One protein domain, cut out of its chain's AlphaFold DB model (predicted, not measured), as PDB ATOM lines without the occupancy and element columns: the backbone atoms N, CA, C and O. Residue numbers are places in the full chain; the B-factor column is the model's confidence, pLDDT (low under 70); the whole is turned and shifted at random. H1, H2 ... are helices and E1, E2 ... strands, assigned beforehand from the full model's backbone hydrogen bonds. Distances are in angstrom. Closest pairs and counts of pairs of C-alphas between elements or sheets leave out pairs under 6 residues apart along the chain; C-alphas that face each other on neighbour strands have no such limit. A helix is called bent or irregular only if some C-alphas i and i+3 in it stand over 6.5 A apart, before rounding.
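What this domain is: This is residues 58 to 196 of the 203 residues of the protein "Fasciclin" of Aequorivita sp (UniProt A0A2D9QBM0). A seven-stranded sheet is strongly twisted and curled like part of a barrel, with H6 packed over E4 on one face and H1 on the opposite face. H2 to H5 form a helical end beside E1, with H2 and H5 grazing the sheet. The printed part has 139 residues, with six named helices and seven named strands in the order H1 H2 E1 H3 H4 H5 E2 H6 E3 E4 E5 E6 E7. The mixed sheet runs E2 E1 E7 E6 E5 E4 E3, and the class is mixed, helices and strands. The whole is compact, with a radius of gyration of the C-alphas of 14.3 A and spans of 43 by 31 by 27 A.

Where its parts are: The strands are E1, residues 90 to 95; E2, 128 to 130; E3, 149 to 152; E4, 158 to 164, 19.2 A long; E5, 167 to 171; E6, 177 to 187, 24.8 A; and E7, 190 to 195, 16.1 A, ending at C-alpha 195 (128.921, 180.438, 168.653). The helices are H1, residues 58 to 63, beginning at C-alpha 58 (136.661, 173.423, 179.103); H2, 66 to 77, 17.8 A; H3, 97 to 102; H4, 105 to 111; H5, 114 to 126, 19.0 A; and H6, 135 to 144, 14.1 A. H2 and H5 are irregular: C-alphas 67 and 70 are 7.7 A apart, and 115 and 118 are 8.0 A apart.

How they stand to each other: E3 to E7 form a meander, each strand the antiparallel neighbour of the one before. E1 and E7 are parallel, with N 94 and O 193 at 2.8 A. E2 is antiparallel to E1, with N 129 and O 91 at 2.8 A. E6 bends by 65 degrees at residue 181; its residues 177 to 179 pair with E5 and 180 to 187 with E7, with N 178 and O 170 at 2.8 A and N 192 and O 185 at 2.9 A. H6 runs across the strands over E4, at a height over the sheet of 8.0 A. H2 is the hub: it touches H1, Leu 68 to Ala 62 at 5.4 A between C-alphas, and H3, Glu 67 to Asn 97 at 5.4 A. H2 and H5 only just touch, with 3 pairs of C-alphas within 8 A, the closest those of Leu 75 and Leu 124 at 7.4 A. H4 and H5 touch only at the corner, with the C-alphas of Leu 111 and Leu 120 closest at 5.2 A. Every O i to N i+4 pair is within hydrogen-bond range in H1, H3, H4 and H6; in H2 it is 6 of 8 and in H5 7 of 9.

The domain as a whole: The C-alphas of Pro 114 and Glu 144 are the farthest apart, at 43.0 A. The printed part has no cut. The link from H2 to E1, residues 78 to 89, is long; the other links are tight. The mean pLDDT of the printed part is 84.7, and residues 86 to 87 are under 70.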
ATOM      1  N   ILE A  58     137.499 172.442 179.807       82.31
ATOM      2  CA  ILE A  58     136.661 173.423 179.103       82.31
ATOM      3  C   ILE A  58     136.715 174.781 179.813       82.31
ATOM      4  O   ILE A  58     136.877 175.814 179.164       82.31
ATOM      5  N   VAL A  59     136.645 174.779 181.148       82.19
ATOM      6  CA  VAL A  59     136.724 176.002 181.955       82.19
ATOM      7  C   VAL A  59     138.095 176.663 181.810       82.19
ATOM      8  O   VAL A  59     138.154 177.872 181.610       82.19
ATOM      9  N   ALA A  60     139.192 175.901 181.843       83.06
ATOM     10  CA  ALA A  60     140.534 176.451 181.657       83.06
ATOM     11  C   ALA A  60     140.751 177.013 180.240       83.06
ATOM     12  O   ALA A  60     141.288 178.112 180.091       83.06
ATOM     13  N   LYS A  61     140.262 176.323 179.199       84.00
ATOM     14  CA  LYS A  61     140.276 176.825 177.813       84.00
ATOM     15  C   LYS A  61     139.462 178.112 177.672       84.00
ATOM     16  O   LYS A  61     139.930 179.055 177.038       84.00
ATOM     17  N   ALA A  62     138.287 178.182 178.301       81.06
ATOM     18  CA  ALA A  62     137.462 179.386 178.317       81.06
ATOM     19  C   ALA A  62     138.125 180.534 179.096       81.06
ATOM     20  O   ALA A  62     138.082 181.675 178.655       81.06
ATOM     21  N   MET A  63     138.799 180.244 180.212       79.94
ATOM     22  CA  MET A  63     139.566 181.233 180.981       79.94
ATOM     23  C   MET A  63     140.765 181.789 180.209       79.94
ATOM     24  O   MET A  63     141.111 182.955 180.385       79.94
ATOM     25  N   GLY A  64     141.390 180.972 179.359       80.06
ATOM     26  CA  GLY A  64     142.480 181.395 178.482       80.06
ATOM     27  C   GLY A  64     142.034 182.239 177.284       80.06
ATOM     28  O   GLY A  64     142.885 182.843 176.635       80.06
ATOM     29  N   ASN A  65     140.730 182.304 176.988       79.12
ATOM     30  CA  ASN A  65     140.188 183.073 175.873       79.12
ATOM     31  C   ASN A  65     139.427 184.312 176.377       79.12
ATOM     32  O   ASN A  65     138.388 184.211 177.033       79.12
ATOM     33  N   SER A  66     139.914 185.503 176.023       82.06
ATOM     34  CA  SER A  66     139.285 186.774 176.401       82.06
ATOM     35  C   SER A  66     137.850 186.905 175.884       82.06
ATOM     36  O   SER A  66     137.021 187.506 176.572       82.06
ATOM     37  N   GLU A  67     137.531 186.298 174.738       82.31
ATOM     38  CA  GLU A  67     136.203 186.302 174.112       82.31
ATOM     39  C   GLU A  67     135.165 185.472 174.878       82.31
ATOM     40  O   GLU A  67     133.974 185.637 174.633       82.31
ATOM     41  N   LEU A  68     135.596 184.604 175.800       84.12
ATOM     42  CA  LEU A  68     134.732 183.717 176.589       84.12
ATOM     43  C   LEU A  68     134.662 184.118 178.072       84.12
ATOM     44  O   LEU A  68     134.062 183.417 178.889       84.12
ATOM     45  N   SER A  69     135.248 185.257 178.440       85.44
ATOM     46  CA  SER A  69     135.299 185.732 179.830       85.44
ATOM     47  C   SER A  69     133.914 185.895 180.475       85.44
ATOM     48  O   SER A  69     133.762 185.578 181.658       85.44
ATOM     49  N   THR A  70     132.892 186.296 179.711       86.19
ATOM     50  CA  THR A  70     131.501 186.396 180.203       86.19
ATOM     51  C   THR A  70     130.894 185.025 180.513       86.19
ATOM     52  O   THR A  70     130.149 184.863 181.479       86.19
ATOM     53  N   LEU A  71     131.242 183.995 179.740       85.75
ATOM     54  CA  LEU A  71     130.799 182.630 180.021       85.75
ATOM     55  C   LEU A  71     131.407 182.128 181.336       85.75
ATOM     56  O   LEU A  71     130.708 181.551 182.166       85.75
ATOM     57  N   VAL A  72     132.698 182.395 181.557       84.81
ATOM     58  CA  VAL A  72     133.404 181.999 182.784       84.81
ATOM     59  C   VAL A  72     132.807 182.672 184.019       84.81
ATOM     60  O   VAL A  72     132.632 182.009 185.043       84.81
ATOM     61  N   SER A  73     132.493 183.971 183.960       85.12
ATOM     62  CA  SER A  73     131.859 184.662 185.090       85.12
ATOM     63  C   SER A  73     130.477 184.082 185.396       85.12
ATOM     64  O   SER A  73     130.152 183.864 186.562       85.12
ATOM     65  N   THR A  74     129.717 183.738 184.358       84.44
ATOM     66  CA  THR A  74     128.393 183.119 184.484       84.44
ATOM     67  C   THR A  74     128.474 181.712 185.089       84.44
ATOM     68  O   THR A  74     127.732 181.396 186.013       84.44
ATOM     69  N   LEU A  75     129.426 180.880 184.650       85.06
ATOM     70  CA  LEU A  75     129.668 179.545 185.217       85.06
ATOM     71  C   LEU A  75     130.050 179.596 186.701       85.06
ATOM     72  O   LEU A  75     129.645 178.726 187.471       85.06
ATOM     73  N   LYS A  76     130.820 180.616 187.102       84.12
ATOM     74  CA  LYS A  76     131.166 180.864 188.508       84.12
ATOM     75  C   LYS A  76     129.950 181.306 189.320       84.12
ATOM     76  O   LYS A  76     129.759 180.802 190.417       84.12
ATOM     77  N   ALA A  77     129.115 182.196 188.781       83.50
ATOM     78  CA  ALA A  77     127.878 182.625 189.439       83.50
ATOM     79  C   ALA A  77     126.884 181.461 189.621       83.50
ATOM     80  O   ALA A  77     126.243 181.338 190.662       83.50
ATOM     81  N   ALA A  78     126.814 180.565 188.636       82.75
ATOM     82  CA  ALA A  78     125.970 179.374 188.674       82.75
ATOM     83  C   ALA A  78     126.532 178.232 189.530       82.75
ATOM     84  O   ALA A  78     125.825 177.249 189.755       82.75
ATOM     85  N   ASP A  79     127.781 178.346 189.995       83.56
ATOM     86  CA  ASP A  79     128.480 177.306 190.763       83.56
ATOM     87  C   ASP A  79     128.617 175.976 189.994       83.56
ATOM     88  O   ASP A  79     128.680 174.888 190.556       83.56
ATOM     89  N   LEU A  80     128.646 176.063 188.659       81.62
ATOM     90  CA  LEU A  80     128.811 174.917 187.757       81.62
ATOM     91  C   LEU A  80     130.251 174.761 187.268       81.62
ATOM     92  O   LEU A  80     130.579 173.769 186.616       81.62
ATOM     93  N   ALA A  81     131.122 175.722 187.587       77.81
ATOM     94  CA  ALA A  81     132.525 175.687 187.198       77.81
ATOM     95  C   ALA A  81     133.207 174.384 187.639       77.81
ATOM     96  O   ALA A  81     133.949 173.810 186.854       77.81
ATOM     97  N   ASP A  82     132.921 173.880 188.842       75.75
ATOM     98  CA  ASP A  82     133.548 172.652 189.343       75.75
ATOM     99  C   ASP A  82     132.942 171.387 188.720       75.75
ATOM    100  O   ASP A  82     133.662 170.438 188.410       75.75
ATOM    101  N   THR A  83     131.645 171.408 188.393       76.75
ATOM    102  CA  THR A  83     131.001 170.311 187.645       76.75
ATOM    103  C   THR A  83     131.634 170.153 186.262       76.75
ATOM    104  O   THR A  83     131.966 169.045 185.851       76.75
ATOM    105  N   PHE A  84     131.894 171.263 185.568       74.00
ATOM    106  CA  PHE A  84     132.547 171.258 184.256       74.00
ATOM    107  C   PHE A  84     134.082 171.282 184.307       74.00
ATOM    108  O   PHE A  84     134.717 171.407 183.260       74.00
ATOM    109  N   LYS A  85     134.698 171.160 185.487       70.56
ATOM    110  CA  LYS A  85     136.115 170.779 185.624       70.56
ATOM    111  C   LYS A  85     136.280 169.269 185.777       70.56
ATOM    112  O   LYS A  85     137.327 168.745 185.415       70.56
ATOM    113  N   SER A  86     135.254 168.591 186.299       67.88
ATOM    114  CA  SER A  86     135.285 167.154 186.573       67.88
ATOM    115  C   SER A  86     135.337 166.291 185.305       67.88
ATOM    116  O   SER A  86     135.046 166.750 184.192       67.88
ATOM    117  N   GLU A  87     135.732 165.026 185.484       63.88
ATOM    118  CA  GLU A  87     135.831 164.050 184.402       63.88
ATOM    119  C   GLU A  87     134.469 163.821 183.731       63.88
ATOM    120  O   GLU A  87     133.442 163.613 184.375       63.88
ATOM    121  N   GLY A  88     134.462 163.841 182.403       72.94
ATOM    122  CA  GLY A  88     133.274 163.598 181.597       72.94
ATOM    123  C   GLY A  88     133.528 163.969 180.145       72.94
ATOM    124  O   GLY A  88     134.510 164.637 179.832       72.94
ATOM    125  N   GLN A  89     132.666 163.503 179.246       85.38
ATOM    126  CA  GLN A  89     132.681 163.931 177.852       85.38
ATOM    127  C   GLN A  89     131.514 164.881 177.640       85.38
ATOM    128  O   GLN A  89     130.362 164.447 177.636       85.38
ATOM    129  N   TYR A  90     131.817 166.162 177.467       88.31
ATOM    130  CA  TYR A  90     130.817 167.194 177.223       88.31
ATOM    131  C   TYR A  90     131.071 167.889 175.893       88.31
ATOM    132  O   TYR A  90     132.207 168.047 175.455       88.31
ATOM    133  N   THR A  91     130.007 168.348 175.253       89.44
ATOM    134  CA  THR A  91     130.125 169.263 174.118       89.44
ATOM    135  C   THR A  91     129.494 170.579 174.514       89.44
ATOM    136  O   THR A  91     128.302 170.618 174.808       89.44
ATOM    137  N   VAL A  92     130.289 171.644 174.566       89.38
ATOM    138  CA  VAL A  92     129.849 172.954 175.057       89.38
ATOM    139  C   VAL A  92     129.787 173.938 173.906       89.38
ATOM    140  O   VAL A  92     130.787 174.191 173.237       89.38
ATOM    141  N   PHE A  93     128.616 174.530 173.708       90.81
ATOM    142  CA  PHE A  93     128.431 175.647 172.798       90.81
ATOM    143  C   PHE A  93     128.699 176.951 173.548       90.81
ATOM    144  O   PHE A  93     127.865 177.419 174.318       90.81
ATOM    145  N   ALA A  94     129.888 177.515 173.361       89.81
ATOM    146  CA  ALA A  94     130.369 178.684 174.081       89.81
ATOM    147  C   ALA A  94     130.069 179.979 173.299       89.81
ATOM    148  O   ALA A  94     130.729 180.253 172.295       89.81
ATOM    149  N   PRO A  95     129.087 180.794 173.722       91.31
ATOM    150  CA  PRO A  95     128.850 182.097 173.113       91.31
ATOM    151  C   PRO A  95     129.994 183.072 173.403       91.31
ATOM    152  O   PRO A  95     130.516 183.122 174.519       91.31
ATOM    153  N   THR A  96     130.355 183.878 172.404       90.75
ATOM    154  CA  THR A  96     131.330 184.966 172.571       90.75
ATOM    155  C   THR A  96     130.767 186.111 173.419       90.75
ATOM    156  O   THR A  96     129.558 186.265 173.594       90.75
ATOM    157  N   ASN A  97     131.633 186.994 173.910       88.88
ATOM    158  CA  ASN A  97     131.206 188.218 174.590       88.88
ATOM    159  C   ASN A  97     130.282 189.086 173.714       88.88
ATOM    160  O   ASN A  97     129.351 189.717 174.220       88.88
ATOM    161  N   GLU A  98     130.498 189.098 172.395       88.00
ATOM    162  CA  GLU A  98     129.607 189.780 171.451       88.00
ATOM    163  C   GLU A  98     128.225 189.121 171.412       88.00
ATOM    164  O   GLU A  98     127.210 189.817 171.427       88.00
ATOM    165  N   ALA A  99     128.166 187.788 171.443       87.62
ATOM    166  CA  ALA A  99     126.917 187.042 171.537       87.62
ATOM    167  C   ALA A  99     126.132 187.398 172.810       87.62
ATOM    168  O   ALA A  99     124.915 187.592 172.743       87.62
ATOM    169  N   PHE A 100     126.820 187.527 173.952       85.75
ATOM    170  CA  PHE A 100     126.222 187.987 175.209       85.75
ATOM    171  C   PHE A 100     125.746 189.436 175.128       85.75
ATOM    172  O   PHE A 100     124.658 189.742 175.604       85.75
ATOM    173  N   THR A 101     126.515 190.320 174.492       85.81
ATOM    174  CA  THR A 101     126.145 191.736 174.320       85.81
ATOM    175  C   THR A 101     124.909 191.884 173.429       85.81
ATOM    176  O   THR A 101     124.012 192.668 173.731       85.81
ATOM    177  N   ASN A 102     124.826 191.077 172.369       85.19
ATOM    178  CA  ASN A 102     123.692 191.025 171.447       85.19
ATOM    179  C   ASN A 102     122.465 190.309 172.035       85.19
ATOM    180  O   ASN A 102     121.370 190.372 171.464       85.19
ATOM    181  N   ALA A 103     122.624 189.593 173.150       82.94
ATOM    182  CA  ALA A 103     121.508 188.982 173.848       82.94
ATOM    183  C   ALA A 103     120.694 190.046 174.614       82.94
ATOM    184  O   ALA A 103     121.233 191.072 175.033       82.94
ATOM    185  N   PRO A 104     119.386 189.817 174.832       82.75
ATOM    186  CA  PRO A 104     118.559 190.695 175.649       82.75
ATOM    187  C   PRO A 104     119.122 190.801 177.072       82.75
ATOM    188  O   PRO A 104     118.964 189.881 177.877       82.75
ATOM    189  N   GLN A 105     119.740 191.940 177.392       81.50
ATOM    190  CA  GLN A 105     120.362 192.185 178.700       81.50
ATOM    191  C   GLN A 105     119.371 192.051 179.859       81.50
ATOM    192  O   GLN A 105     119.763 191.661 180.945       81.50
ATOM    193  N   SER A 106     118.078 192.295 179.624       81.75
ATOM    194  CA  SER A 106     117.040 192.054 180.633       81.75
ATOM    195  C   SER A 106     116.944 190.578 181.038       81.75
ATOM    196  O   SER A 106     116.770 190.295 182.215       81.75
ATOM    197  N   ILE A 107     117.091 189.641 180.095       80.88
ATOM    198  CA  ILE A 107     117.054 188.206 180.406       80.88
ATOM    199  C   ILE A 107     118.347 187.792 181.104       80.88
ATOM    200  O   ILE A 107     118.294 187.119 182.123       80.88
ATOM    201  N   ILE A 108     119.500 188.221 180.582       80.06
ATOM    202  CA  ILE A 108     120.802 187.888 181.176       80.06
ATOM    203  C   ILE A 108     120.927 188.474 182.588       80.06
ATOM    204  O   ILE A 108     121.357 187.776 183.495       80.06
ATOM    205  N   GLY A 109     120.494 189.721 182.784       81.62
ATOM    206  CA  GLY A 109     120.466 190.379 184.087       81.62
ATOM    207  C   GLY A 109     119.605 189.620 185.091       81.62
ATOM    208  O   GLY A 109     120.100 189.308 186.166       81.62
ATOM    209  N   ASN A 110     118.380 189.237 184.710       84.50
ATOM    210  CA  ASN A 110     117.508 188.426 185.564       84.50
ATOM    211  C   ASN A 110     118.142 187.067 185.897       84.50
ATOM    212  O   ASN A 110     118.117 186.646 187.046       84.50
ATOM    213  N   LEU A 111     118.758 186.389 184.923       82.31
ATOM    214  CA  LEU A 111     119.438 185.108 185.153       82.31
ATOM    215  C   LEU A 111     120.664 185.242 186.071       82.31
ATOM    216  O   LEU A 111     121.028 184.289 186.748       82.31
ATOM    217  N   MET A 112     121.314 186.404 186.099       80.88
ATOM    218  CA  MET A 112     122.444 186.673 186.991       80.88
ATOM    219  C   MET A 112     122.020 187.049 188.417       80.88
ATOM    220  O   MET A 112     122.887 187.188 189.283       80.88
ATOM    221  N   GLU A 113     120.723 187.212 188.684       84.19
ATOM    222  CA  GLU A 113     120.242 187.442 190.043       84.19
ATOM    223  C   GLU A 113     120.422 186.184 190.904       84.19
ATOM    224  O   GLU A 113     120.186 185.066 190.438       84.19
ATOM    225  N   PRO A 114     120.808 186.339 192.183       78.00
ATOM    226  CA  PRO A 114     121.039 185.205 193.078       78.00
ATOM    227  C   PRO A 114     119.784 184.345 193.280       78.00
ATOM    228  O   PRO A 114     119.904 183.133 193.453       78.00
ATOM    229  N   ASP A 115     118.599 184.951 193.193       84.19
ATOM    230  CA  ASP A 115     117.309 184.263 193.315       84.19
ATOM    231  C   ASP A 115     117.015 183.343 192.114       84.19
ATOM    232  O   ASP A 115     116.239 182.398 192.237       84.19
ATOM    233  N   ASN A 116     117.672 183.566 190.968       85.25
ATOM    234  CA  ASN A 116     117.470 182.812 189.728       85.25
ATOM    235  C   ASN A 116     118.631 181.852 189.420       85.25
ATOM    236  O   ASN A 116     118.791 181.417 188.277       85.25
ATOM    237  N   LYS A 117     119.436 181.479 190.426       84.19
ATOM    238  CA  LYS A 117     120.579 180.566 190.248       84.19
ATOM    239  C   LYS A 117     120.176 179.254 189.566       84.19
ATOM    240  O   LYS A 117     120.896 178.799 188.682       84.19
ATOM    241  N   ASP A 118     119.023 178.684 189.910       85.50
ATOM    242  CA  ASP A 118     118.525 177.447 189.290       85.50
ATOM    243  C   ASP A 118     118.253 177.638 187.789       85.50
ATOM    244  O   ASP A 118     118.706 176.849 186.958       85.50
ATOM    245  N   GLN A 119     117.617 178.752 187.416       86.62
ATOM    246  CA  GLN A 119     117.397 179.102 186.009       86.62
ATOM    247  C   GLN A 119     118.717 179.335 185.274       86.62
ATOM    248  O   GLN A 119     118.853 178.963 184.109       86.62
ATOM    249  N   LEU A 120     119.707 179.931 185.943       86.56
ATOM    250  CA  LEU A 120     121.035 180.123 185.376       86.56
ATOM    251  C   LEU A 120     121.748 178.792 185.134       86.56
ATOM    252  O   LEU A 120     122.391 178.615 184.098       86.56
ATOM    253  N   GLN A 121     121.620 177.846 186.064       87.94
ATOM    254  CA  GLN A 121     122.163 176.506 185.891       87.94
ATOM    255  C   GLN A 121     121.528 175.804 184.698       87.94
ATOM    256  O   GLN A 121     122.243 175.241 183.870       87.94
ATOM    257  N   ASP A 122     120.210 175.872 184.569       88.44
ATOM    258  CA  ASP A 122     119.481 175.260 183.462       88.44
ATOM    259  C   ASP A 122     119.799 175.941 182.125       88.44
ATOM    260  O   ASP A 122     120.039 175.272 181.114       88.44
ATOM    261  N   PHE A 123     119.935 177.264 182.119       88.38
ATOM    262  CA  PHE A 123     120.413 178.023 180.968       88.38
ATOM    263  C   PHE A 123     121.824 177.599 180.528       88.38
ATOM    264  O   PHE A 123     122.086 177.447 179.332       88.38
ATOM    265  N   LEU A 124     122.743 177.367 181.469       88.50
ATOM    266  CA  LEU A 124     124.088 176.887 181.147       88.50
ATOM    267  C   LEU A 124     124.067 175.438 180.662       88.50
ATOM    268  O   LEU A 124     124.682 175.143 179.642       88.50
ATOM    269  N   LYS A 125     123.311 174.549 181.317       89.12
ATOM    270  CA  LYS A 125     123.123 173.154 180.878       89.12
ATOM    271  C   LYS A 125     122.526 173.065 179.475       89.12
ATOM    272  O   LYS A 125     122.844 172.133 178.748       89.12
ATOM    273  N   TYR A 126     121.710 174.031 179.063       90.69
ATOM    274  CA  TYR A 126     121.167 174.091 177.705       90.69
ATOM    275  C   TYR A 126     122.245 174.319 176.633       90.69
ATOM    276  O   TYR A 126     122.118 173.861 175.503       90.69
ATOM    277  N   HIS A 127     123.352 174.967 176.993       89.50
ATOM    278  CA  HIS A 127     124.507 175.123 176.108       89.50
ATOM    279  C   HIS A 127     125.428 173.896 176.111       89.50
ATOM    280  O   HIS A 127     126.433 173.887 175.398       89.50
ATOM    281  N   VAL A 128     125.116 172.864 176.899       89.19
ATOM    282  CA  VAL A 128     125.947 171.671 177.040       89.19
ATOM    283  C   VAL A 128     125.192 170.424 176.598       89.19
ATOM    284  O   VAL A 128     124.064 170.162 177.007       89.19
ATOM    285  N   LEU A 129     125.853 169.613 175.780       89.38
ATOM    286  CA  LEU A 129     125.410 168.274 175.417       89.38
ATOM    287  C   LEU A 129     126.228 167.232 176.177       89.38
ATOM    288  O   LEU A 129     127.426 167.412 176.422       89.38
ATOM    289  N   GLN A 130     125.585 166.112 176.493       87.25
ATOM    290  CA  GLN A 130     126.280 164.931 176.985       87.25
ATOM    291  C   GLN A 130     126.935 164.183 175.815       87.25
ATOM    292  O   GLN A 130     126.284 163.887 174.814       87.25
ATOM    293  N   GLY A 131     128.215 163.851 175.956       84.75
ATOM    294  CA  GLY A 131     129.019 163.175 174.940       84.75
ATOM    295  C   GLY A 131     129.952 164.119 174.180       84.75
ATOM    296  O   GLY A 131     129.771 165.338 174.157       84.75
ATOM    297  N   LYS A 132     130.980 163.538 173.550       83.12
ATOM    298  CA  LYS A 132     131.908 164.254 172.670       83.12
ATOM    299  C   LYS A 132     131.362 164.218 171.242       83.12
ATOM    300  O   LYS A 132     131.323 163.159 170.624       83.12
ATOM    301  N   LEU A 133     130.934 165.371 170.742       84.56
ATOM    302  CA  LEU A 133     130.410 165.554 169.393       84.56
ATOM    303  C   LEU A 133     131.320 166.530 168.635       84.56
ATOM    304  O   LEU A 133     131.115 167.747 168.710       84.56
ATOM    305  N   PRO A 134     132.343 166.018 167.927       84.69
ATOM    306  CA  PRO A 134     133.147 166.847 167.043       84.69
ATOM    307  C   PRO A 134     132.301 167.314 165.853       84.69
ATOM    308  O   PRO A 134     131.353 166.646 165.432       84.69
ATOM    309  N   ALA A 135     132.647 168.459 165.279       83.75
ATOM    310  CA  ALA A 135     131.919 169.085 164.188       83.75
ATOM    311  C   ALA A 135     131.841 168.166 162.968       83.75
ATOM    312  O   ALA A 135     130.806 168.127 162.312       83.75
ATOM    313  N   ALA A 136     132.888 167.382 162.695       83.62
ATOM    314  CA  ALA A 136     132.886 166.385 161.626       83.62
ATOM    315  C   ALA A 136     131.770 165.335 161.797       83.62
ATOM    316  O   ALA A 136     131.033 165.063 160.845       83.62
ATOM    317  N   ASP A 137     131.595 164.801 163.009       85.81
ATOM    318  CA  ASP A 137     130.553 163.810 163.303       85.81
ATOM    319  C   ASP A 137     129.164 164.446 163.278       85.81
ATOM    320  O   ASP A 137     128.216 163.860 162.751       85.81
ATOM    321  N   VAL A 138     129.039 165.666 163.807       83.62
ATOM    322  CA  VAL A 138     127.795 166.441 163.740       83.62
ATOM    323  C   VAL A 138     127.408 166.686 162.284       83.62
ATOM    324  O   VAL A 138     126.266 166.442 161.912       83.62
ATOM    325  N   LEU A 139     128.351 167.089 161.432       83.38
ATOM    326  CA  LEU A 139     128.132 167.297 160.001       83.38
ATOM    327  C   LEU A 139     127.716 166.010 159.286       83.38
ATOM    328  O   LEU A 139     126.799 166.043 158.466       83.38
ATOM    329  N   ALA A 140     128.366 164.883 159.585       85.19
ATOM    330  CA  ALA A 140     127.998 163.589 159.019       85.19
ATOM    331  C   ALA A 140     126.554 163.220 159.390       85.19
ATOM    332  O   ALA A 140     125.734 162.961 158.510       85.19
ATOM    333  N   LYS A 141     126.209 163.321 160.678       84.81
ATOM    334  CA  LYS A 141     124.857 163.051 161.186       84.81
ATOM    335  C   LYS A 141     123.808 164.005 160.620       84.81
ATOM    336  O   LYS A 141     122.714 163.574 160.281       84.81
ATOM    337  N   VAL A 142     124.130 165.290 160.482       86.00
ATOM    338  CA  VAL A 142     123.243 166.292 159.869       86.00
ATOM    339  C   VAL A 142     122.955 165.932 158.412       86.00
ATOM    340  O   VAL A 142     121.799 165.986 157.996       86.00
ATOM    341  N   LYS A 143     123.968 165.513 157.646       83.44
ATOM    342  CA  LYS A 143     123.791 165.073 156.253       83.44
ATOM    343  C   LYS A 143     122.935 163.813 156.149       83.44
ATOM    344  O   LYS A 143     122.061 163.748 155.289       83.44
ATOM    345  N   GLU A 144     123.143 162.846 157.040       85.69
ATOM    346  CA  GLU A 144     122.315 161.635 157.132       85.69
ATOM    347  C   GLU A 144     120.862 161.957 157.519       85.69
ATOM    348  O   GLU A 144     119.925 161.343 157.012       85.69
ATOM    349  N   ALA A 145     120.659 162.967 158.365       83.75
ATOM    350  CA  ALA A 145     119.358 163.383 158.873       83.75
ATOM    351  C   ALA A 145     118.663 164.460 158.008       83.75
ATOM    352  O   ALA A 145     117.911 165.289 158.513       83.75
ATOM    353  N   ASN A 146     118.887 164.473 156.687       81.75
ATOM    354  CA  ASN A 146     118.282 165.443 155.756       81.75
ATOM    355  C   ASN A 146     118.522 166.921 156.148       81.75
ATOM    356  O   ASN A 146     117.620 167.758 156.069       81.75
ATOM    357  N   ASN A 147     119.747 167.247 156.566       81.12
ATOM    358  CA  ASN A 147     120.189 168.566 157.035       81.12
ATOM    359  C   ASN A 147     119.542 169.060 158.342       81.12
ATOM    360  O   ASN A 147     119.589 170.260 158.629       81.12
ATOM    361  N   LYS A 148     118.958 168.164 159.148       84.12
ATOM    362  CA  LYS A 148     118.395 168.496 160.464       84.12
ATOM    363  C   LYS A 148     118.683 167.390 161.471       84.12
ATOM    364  O   LYS A 148     118.114 166.311 161.387       84.12
ATOM    365  N   LEU A 149     119.544 167.679 162.435       87.88
ATOM    366  CA  LEU A 149     119.869 166.788 163.537       87.88
ATOM    367  C   LEU A 149     119.319 167.363 164.837       87.88
ATOM    368  O   LEU A 149     119.781 168.404 165.292       87.88
ATOM    369  N   ASP A 150     118.383 166.658 165.451       89.00
ATOM    370  CA  ASP A 150     117.885 167.004 166.776       89.00
ATOM    371  C   ASP A 150     118.779 166.361 167.844       89.00
ATOM    372  O   ASP A 150     119.024 165.151 167.823       89.00
ATOM    373  N   VAL A 151     119.299 167.175 168.763       87.81
ATOM    374  CA  VAL A 151     120.165 166.746 169.868       87.81
ATOM    375  C   VAL A 151     119.578 167.184 171.202       87.81
ATOM    376  O   VAL A 151     119.111 168.310 171.348       87.81
ATOM    377  N   THR A 152     119.615 166.300 172.192       89.56
ATOM    378  CA  THR A 152     119.134 166.595 173.545       89.56
ATOM    379  C   THR A 152     120.252 167.204 174.386       89.56
ATOM    380  O   THR A 152     121.356 166.661 174.460       89.56
ATOM    381  N   THR A 153     119.965 168.336 175.022       90.12
ATOM    382  CA  THR A 153     120.879 169.042 175.935       90.12
ATOM    383  C   THR A 153     120.850 168.451 177.341       90.12
ATOM    384  O   THR A 153     119.952 167.683 177.678       90.12
ATOM    385  N   LEU A 154     121.796 168.840 178.204       86.75
ATOM    386  CA  LEU A 154     121.778 168.447 179.620       86.75
ATOM    387  C   LEU A 154     120.573 169.002 180.392       86.75
ATOM    388  O   LEU A 154     120.238 168.475 181.448       86.75
ATOM    389  N   ASN A 155     119.932 170.056 179.883       83.75
ATOM    390  CA  ASN A 155     118.679 170.578 180.434       83.75
ATOM    391  C   ASN A 155     117.482 169.663 180.070       83.75
ATOM    392  O   ASN A 155     116.485 169.612 180.778       83.75
ATOM    393  N   GLY A 156     117.600 168.859 179.009       84.31
ATOM    394  CA  GLY A 156     116.531 167.988 178.507       84.31
ATOM    395  C   GLY A 156     115.784 168.571 177.305       84.31
ATOM    396  O   GLY A 156     115.121 167.828 176.584       84.31
ATOM    397  N   ASP A 157     115.962 169.863 177.028       87.25
ATOM    398  CA  ASP A 157     115.473 170.498 175.805       87.25
ATOM    399  C   ASP A 157     116.262 170.034 174.569       87.25
ATOM    400  O   ASP A 157     117.441 169.659 174.650       87.25
ATOM    401  N   ILE A 158     115.606 170.100 173.408       88.12
ATOM    402  CA  ILE A 158     116.154 169.686 172.114       88.12
ATOM    403  C   ILE A 158     116.675 170.905 171.348       88.12
ATOM    404  O   ILE A 158     115.952 171.876 171.132       88.12
ATOM    405  N   LEU A 159     117.914 170.815 170.872       89.38
ATOM    406  CA  LEU A 159     118.500 171.729 169.898       89.38
ATOM    407  C   LEU A 159     118.468 171.091 168.513       89.38
ATOM    408  O   LEU A 159     118.843 169.932 168.354       89.38
ATOM    409  N   THR A 160     118.101 171.862 167.493       89.62
ATOM    410  CA  THR A 160     118.192 171.399 166.104       89.62
ATOM    411  C   THR A 160     119.456 171.958 165.471       89.62
ATOM    412  O   THR A 160     119.586 173.164 165.262       89.62
ATOM    413  N   ILE A 161     120.387 171.083 165.115       89.69
ATOM    414  CA  ILE A 161     121.594 171.421 164.369       89.69
ATOM    415  C   ILE A 161     121.337 171.196 162.882       89.69
ATOM    416  O   ILE A 161     120.761 170.197 162.462       89.69
ATOM    417  N   SER A 162     121.772 172.139 162.065       89.38
ATOM    418  CA  SER A 162     121.677 172.093 160.611       89.38
ATOM    419  C   SER A 162     122.980 172.581 159.994       89.38
ATOM    420  O   SER A 162     123.784 173.238 160.653       89.38
ATOM    421  N   GLU A 163     123.208 172.248 158.731       87.00
ATOM    422  CA  GLU A 163     124.344 172.758 157.972       87.00
ATOM    423  C   GLU A 163     123.826 173.681 156.876       87.00
ATOM    424  O   GLU A 163     122.845 173.383 156.194       87.00
ATOM    425  N   THR A 164     124.442 174.849 156.739       83.69
ATOM    426  CA  THR A 164     124.109 175.810 155.691       83.69
ATOM    427  C   THR A 164     125.390 176.467 155.200       83.69
ATOM    428  O   THR A 164     126.102 177.111 155.968       83.69
ATOM    429  N   ASN A 165     125.673 176.335 153.901       78.75
ATOM    430  CA  ASN A 165     126.856 176.910 153.246       78.75
ATOM    431  C   ASN A 165     128.193 176.493 153.895       78.75
ATOM    432  O   ASN A 165     129.103 177.312 154.029       78.75
ATOM    433  N   GLY A 166     128.308 175.241 154.340       76.94
ATOM    434  CA  GLY A 166     129.494 174.711 155.012       76.94
ATOM    435  C   GLY A 166     129.655 175.165 156.465       76.94
ATOM    436  O   GLY A 166     130.690 174.891 157.066       76.94
ATOM    437  N   LYS A 167     128.660 175.857 157.037       82.56
ATOM    438  CA  LYS A 167     128.654 176.288 158.440       82.56
ATOM    439  C   LYS A 167     127.591 175.541 159.231       82.56
ATOM    440  O   LYS A 167     126.461 175.378 158.771       82.56
ATOM    441  N   LEU A 168     127.950 175.136 160.445       87.44
ATOM    442  CA  LEU A 168     127.004 174.582 161.404       87.44
ATOM    443  C   LEU A 168     126.129 175.702 161.973       87.44
ATOM    444  O   LEU A 168     126.622 176.728 162.446       87.44
ATOM    445  N   MET A 169     124.823 175.484 161.916       89.38
ATOM    446  CA  MET A 169     123.792 176.368 162.430       89.38
ATOM    447  C   MET A 169     122.988 175.635 163.497       89.38
ATOM    448  O   MET A 169     122.422 174.575 163.238       89.38
ATOM    449  N   ILE A 170     122.923 176.211 164.688       90.44
ATOM    450  CA  ILE A 170     122.238 175.652 165.850       90.44
ATOM    451  C   ILE A 170     120.985 176.479 166.080       90.44
ATOM    452  O   ILE A 170     121.060 177.685 166.310       90.44
ATOM    453  N   LYS A 171     119.826 175.841 165.986       90.06
ATOM    454  CA  LYS A 171     118.531 176.458 166.232       90.06
ATOM    455  C   LYS A 171     118.058 176.097 167.634       90.06
ATOM    456  O   LYS A 171     117.991 174.918 167.977       90.06
ATOM    457  N   ASP A 172     117.726 177.122 168.411       87.56
ATOM    458  CA  ASP A 172     117.163 176.970 169.750       87.56
ATOM    459  C   ASP A 172     115.638 176.758 169.736       87.56
ATOM    460  O   ASP A 172     114.963 176.971 168.721       87.56
ATOM    461  N   SER A 173     115.085 176.366 170.888       80.88
ATOM    462  CA  SER A 173     113.646 176.188 171.108       80.88
ATOM    463  C   SER A 173     112.820 177.453 170.850       80.88
ATOM    464  O   SER A 173     111.655 177.359 170.465       80.88
ATOM    465  N   LYS A 174     113.403 178.653 170.999       78.00
ATOM    466  CA  LYS A 174     112.744 179.935 170.678       78.00
ATOM    467  C   LYS A 174     112.812 180.291 169.188       78.00
ATOM    468  O   LYS A 174     112.303 181.334 168.775       78.00
ATOM    469  N   GLY A 175     113.411 179.430 168.369       79.31
ATOM    470  CA  GLY A 175     113.538 179.597 166.928       79.31
ATOM    471  C   GLY A 175     114.658 180.542 166.494       79.31
ATOM    472  O   GLY A 175     114.736 180.864 165.307       79.31
ATOM    473  N   LYS A 176     115.529 180.977 167.410       84.75
ATOM    474  CA  LYS A 176     116.727 181.747 167.080       84.75
ATOM    475  C   LYS A 176     117.820 180.788 166.620       84.75
ATOM    476  O   LYS A 176     118.064 179.751 167.229       84.75
ATOM    477  N   THR A 177     118.498 181.166 165.540       87.44
ATOM    478  CA  THR A 177     119.608 180.384 164.998       87.44
ATOM    479  C   THR A 177     120.940 181.069 165.269       87.44
ATOM    480  O   THR A 177     121.132 182.231 164.880       87.44
ATOM    481  N   ALA A 178     121.833 180.339 165.933       90.62
ATOM    482  CA  ALA A 178     123.235 180.658 166.153       90.62
ATOM    483  C   ALA A 178     124.107 179.963 165.100       90.62
ATOM    484  O   ALA A 178     123.815 178.849 164.667       90.62
ATOM    485  N   THR A 179     125.181 180.618 164.694       90.50
ATOM    486  CA  THR A 179     126.187 180.092 163.773       90.50
ATOM    487  C   THR A 179     127.434 179.733 164.564       90.50
ATOM    488  O   THR A 179     127.898 180.522 165.388       90.50
ATOM    489  N   VAL A 180     128.010 178.565 164.287       90.62
ATOM    490  CA  VAL A 180     129.303 178.178 164.860       90.62
ATOM    491  C   VAL A 180     130.408 178.954 164.140       90.62
ATOM    492  O   VAL A 180     130.580 178.819 162.926       90.62
ATOM    493  N   SER A 181     131.127 179.804 164.872       88.06
ATOM    494  CA  SER A 181     132.229 180.624 164.353       88.06
ATOM    495  C   SER A 181     133.563 179.883 164.403       88.06
ATOM    496  O   SER A 181     134.357 179.980 163.470       88.06
ATOM    497  N   SER A 182     133.807 179.122 165.468       85.69
ATOM    498  CA  SER A 182     134.965 178.237 165.619       85.69
ATOM    499  C   SER A 182     134.510 176.931 166.242       85.69
ATOM    500  O   SER A 182     133.850 176.940 167.271       85.69
ATOM    501  N   ALA A 183     134.834 175.809 165.615       86.25
ATOM    502  CA  ALA A 183     134.428 174.485 166.069       86.25
ATOM    503  C   ALA A 183     135.658 173.654 166.462       86.25
ATOM    504  O   ALA A 183     136.779 174.019 166.108       86.25
ATOM    505  N   ASP A 184     135.437 172.534 167.150       84.44
ATOM    506  CA  ASP A 184     136.467 171.526 167.450       84.44
ATOM    507  C   ASP A 184     137.625 172.009 168.335       84.44
ATOM    508  O   ASP A 184     138.768 171.580 168.189       84.44
ATOM    509  N   ILE A 185     137.344 172.877 169.310       85.50
ATOM    510  CA  ILE A 185     138.339 173.199 170.336       85.50
ATOM    511  C   ILE A 185     138.396 172.028 171.320       85.50
ATOM    512  O   ILE A 185     137.493 171.844 172.142       85.50
ATOM    513  N   ASP A 186     139.458 171.230 171.232       83.31
ATOM    514  CA  ASP A 186     139.685 170.108 172.140       83.31
ATOM    515  C   ASP A 186     139.961 170.585 173.574       83.31
ATOM    516  O   ASP A 186     140.851 171.402 173.846       83.31
ATOM    517  N   ALA A 187     139.202 170.009 174.503       82.56
ATOM    518  CA  ALA A 187     139.389 170.130 175.938       82.56
ATOM    519  C   ALA A 187     139.527 168.732 176.559       82.56
ATOM    520  O   ALA A 187     139.060 167.733 176.007       82.56
ATOM    521  N   SER A 188     140.162 168.640 177.727       81.44
ATOM    522  CA  SER A 188     140.377 167.361 178.427       81.44
ATOM    523  C   SER A 188     139.069 166.631 178.752       81.44
ATOM    524  O   SER A 188     139.025 165.403 178.726       81.44
ATOM    525  N   ASN A 189     137.998 167.382 179.001       82.06
ATOM    526  CA  ASN A 189     136.674 166.882 179.347       82.06
ATOM    527  C   ASN A 189     135.620 167.130 178.250       82.06
ATOM    528  O   ASN A 189     134.419 167.174 178.528       82.06
ATOM    529  N   GLY A 190     136.046 167.309 176.992       85.56
ATOM    530  CA  GLY A 190     135.089 167.504 175.909       85.56
ATOM    531  C   GLY A 190     135.561 168.264 174.677       85.56
ATOM    532  O   GLY A 190     136.743 168.304 174.342       85.56
ATOM    533  N   THR A 191     134.594 168.878 174.003       88.81
ATOM    534  CA  THR A 191     134.808 169.751 172.846       88.81
ATOM    535  C   THR A 191     134.049 171.055 173.041       88.81
ATOM    536  O   THR A 191     132.892 171.052 173.462       88.81
ATOM    537  N   VAL A 192     134.696 172.175 172.720       89.12
ATOM    538  CA  VAL A 192     134.076 173.501 172.744       89.12
ATOM    539  C   VAL A 192     133.828 173.977 171.317       89.12
ATOM    540  O   VAL A 192     134.725 173.968 170.475       89.12
ATOM    541  N   HIS A 193     132.603 174.424 171.065       90.25
ATOM    542  CA  HIS A 193     132.184 175.057 169.819       90.25
ATOM    543  C   HIS A 193     131.790 176.496 170.118       90.25
ATOM    544  O   HIS A 193     130.845 176.751 170.859       90.25
ATOM    545  N   VAL A 194     132.515 177.450 169.557       90.56
ATOM    546  CA  VAL A 194     132.252 178.877 169.707       90.56
ATOM    547  C   VAL A 194     131.100 179.284 168.799       90.56
ATOM    548  O   VAL A 194     131.102 178.977 167.604       90.56
ATOM    549  N   ILE A 195     130.122 179.989 169.362       91.75
ATOM    550  CA  ILE A 195     128.921 180.438 168.653       91.75
ATOM    551  C   ILE A 195     128.775 181.961 168.699       91.75
ATOM    552  O   ILE A 195     129.184 182.622 169.655       91.75
ATOM    553  N   ASP A 196     128.159 182.520 167.660       90.94
ATOM    554  CA  ASP A 196     127.933 183.965 167.500       90.94
ATOM    555  C   ASP A 196     126.729 184.512 168.294       90.94
ATOM    556  O   ASP A 196     126.555 185.728 168.409       90.94
TER     557      ASP A 196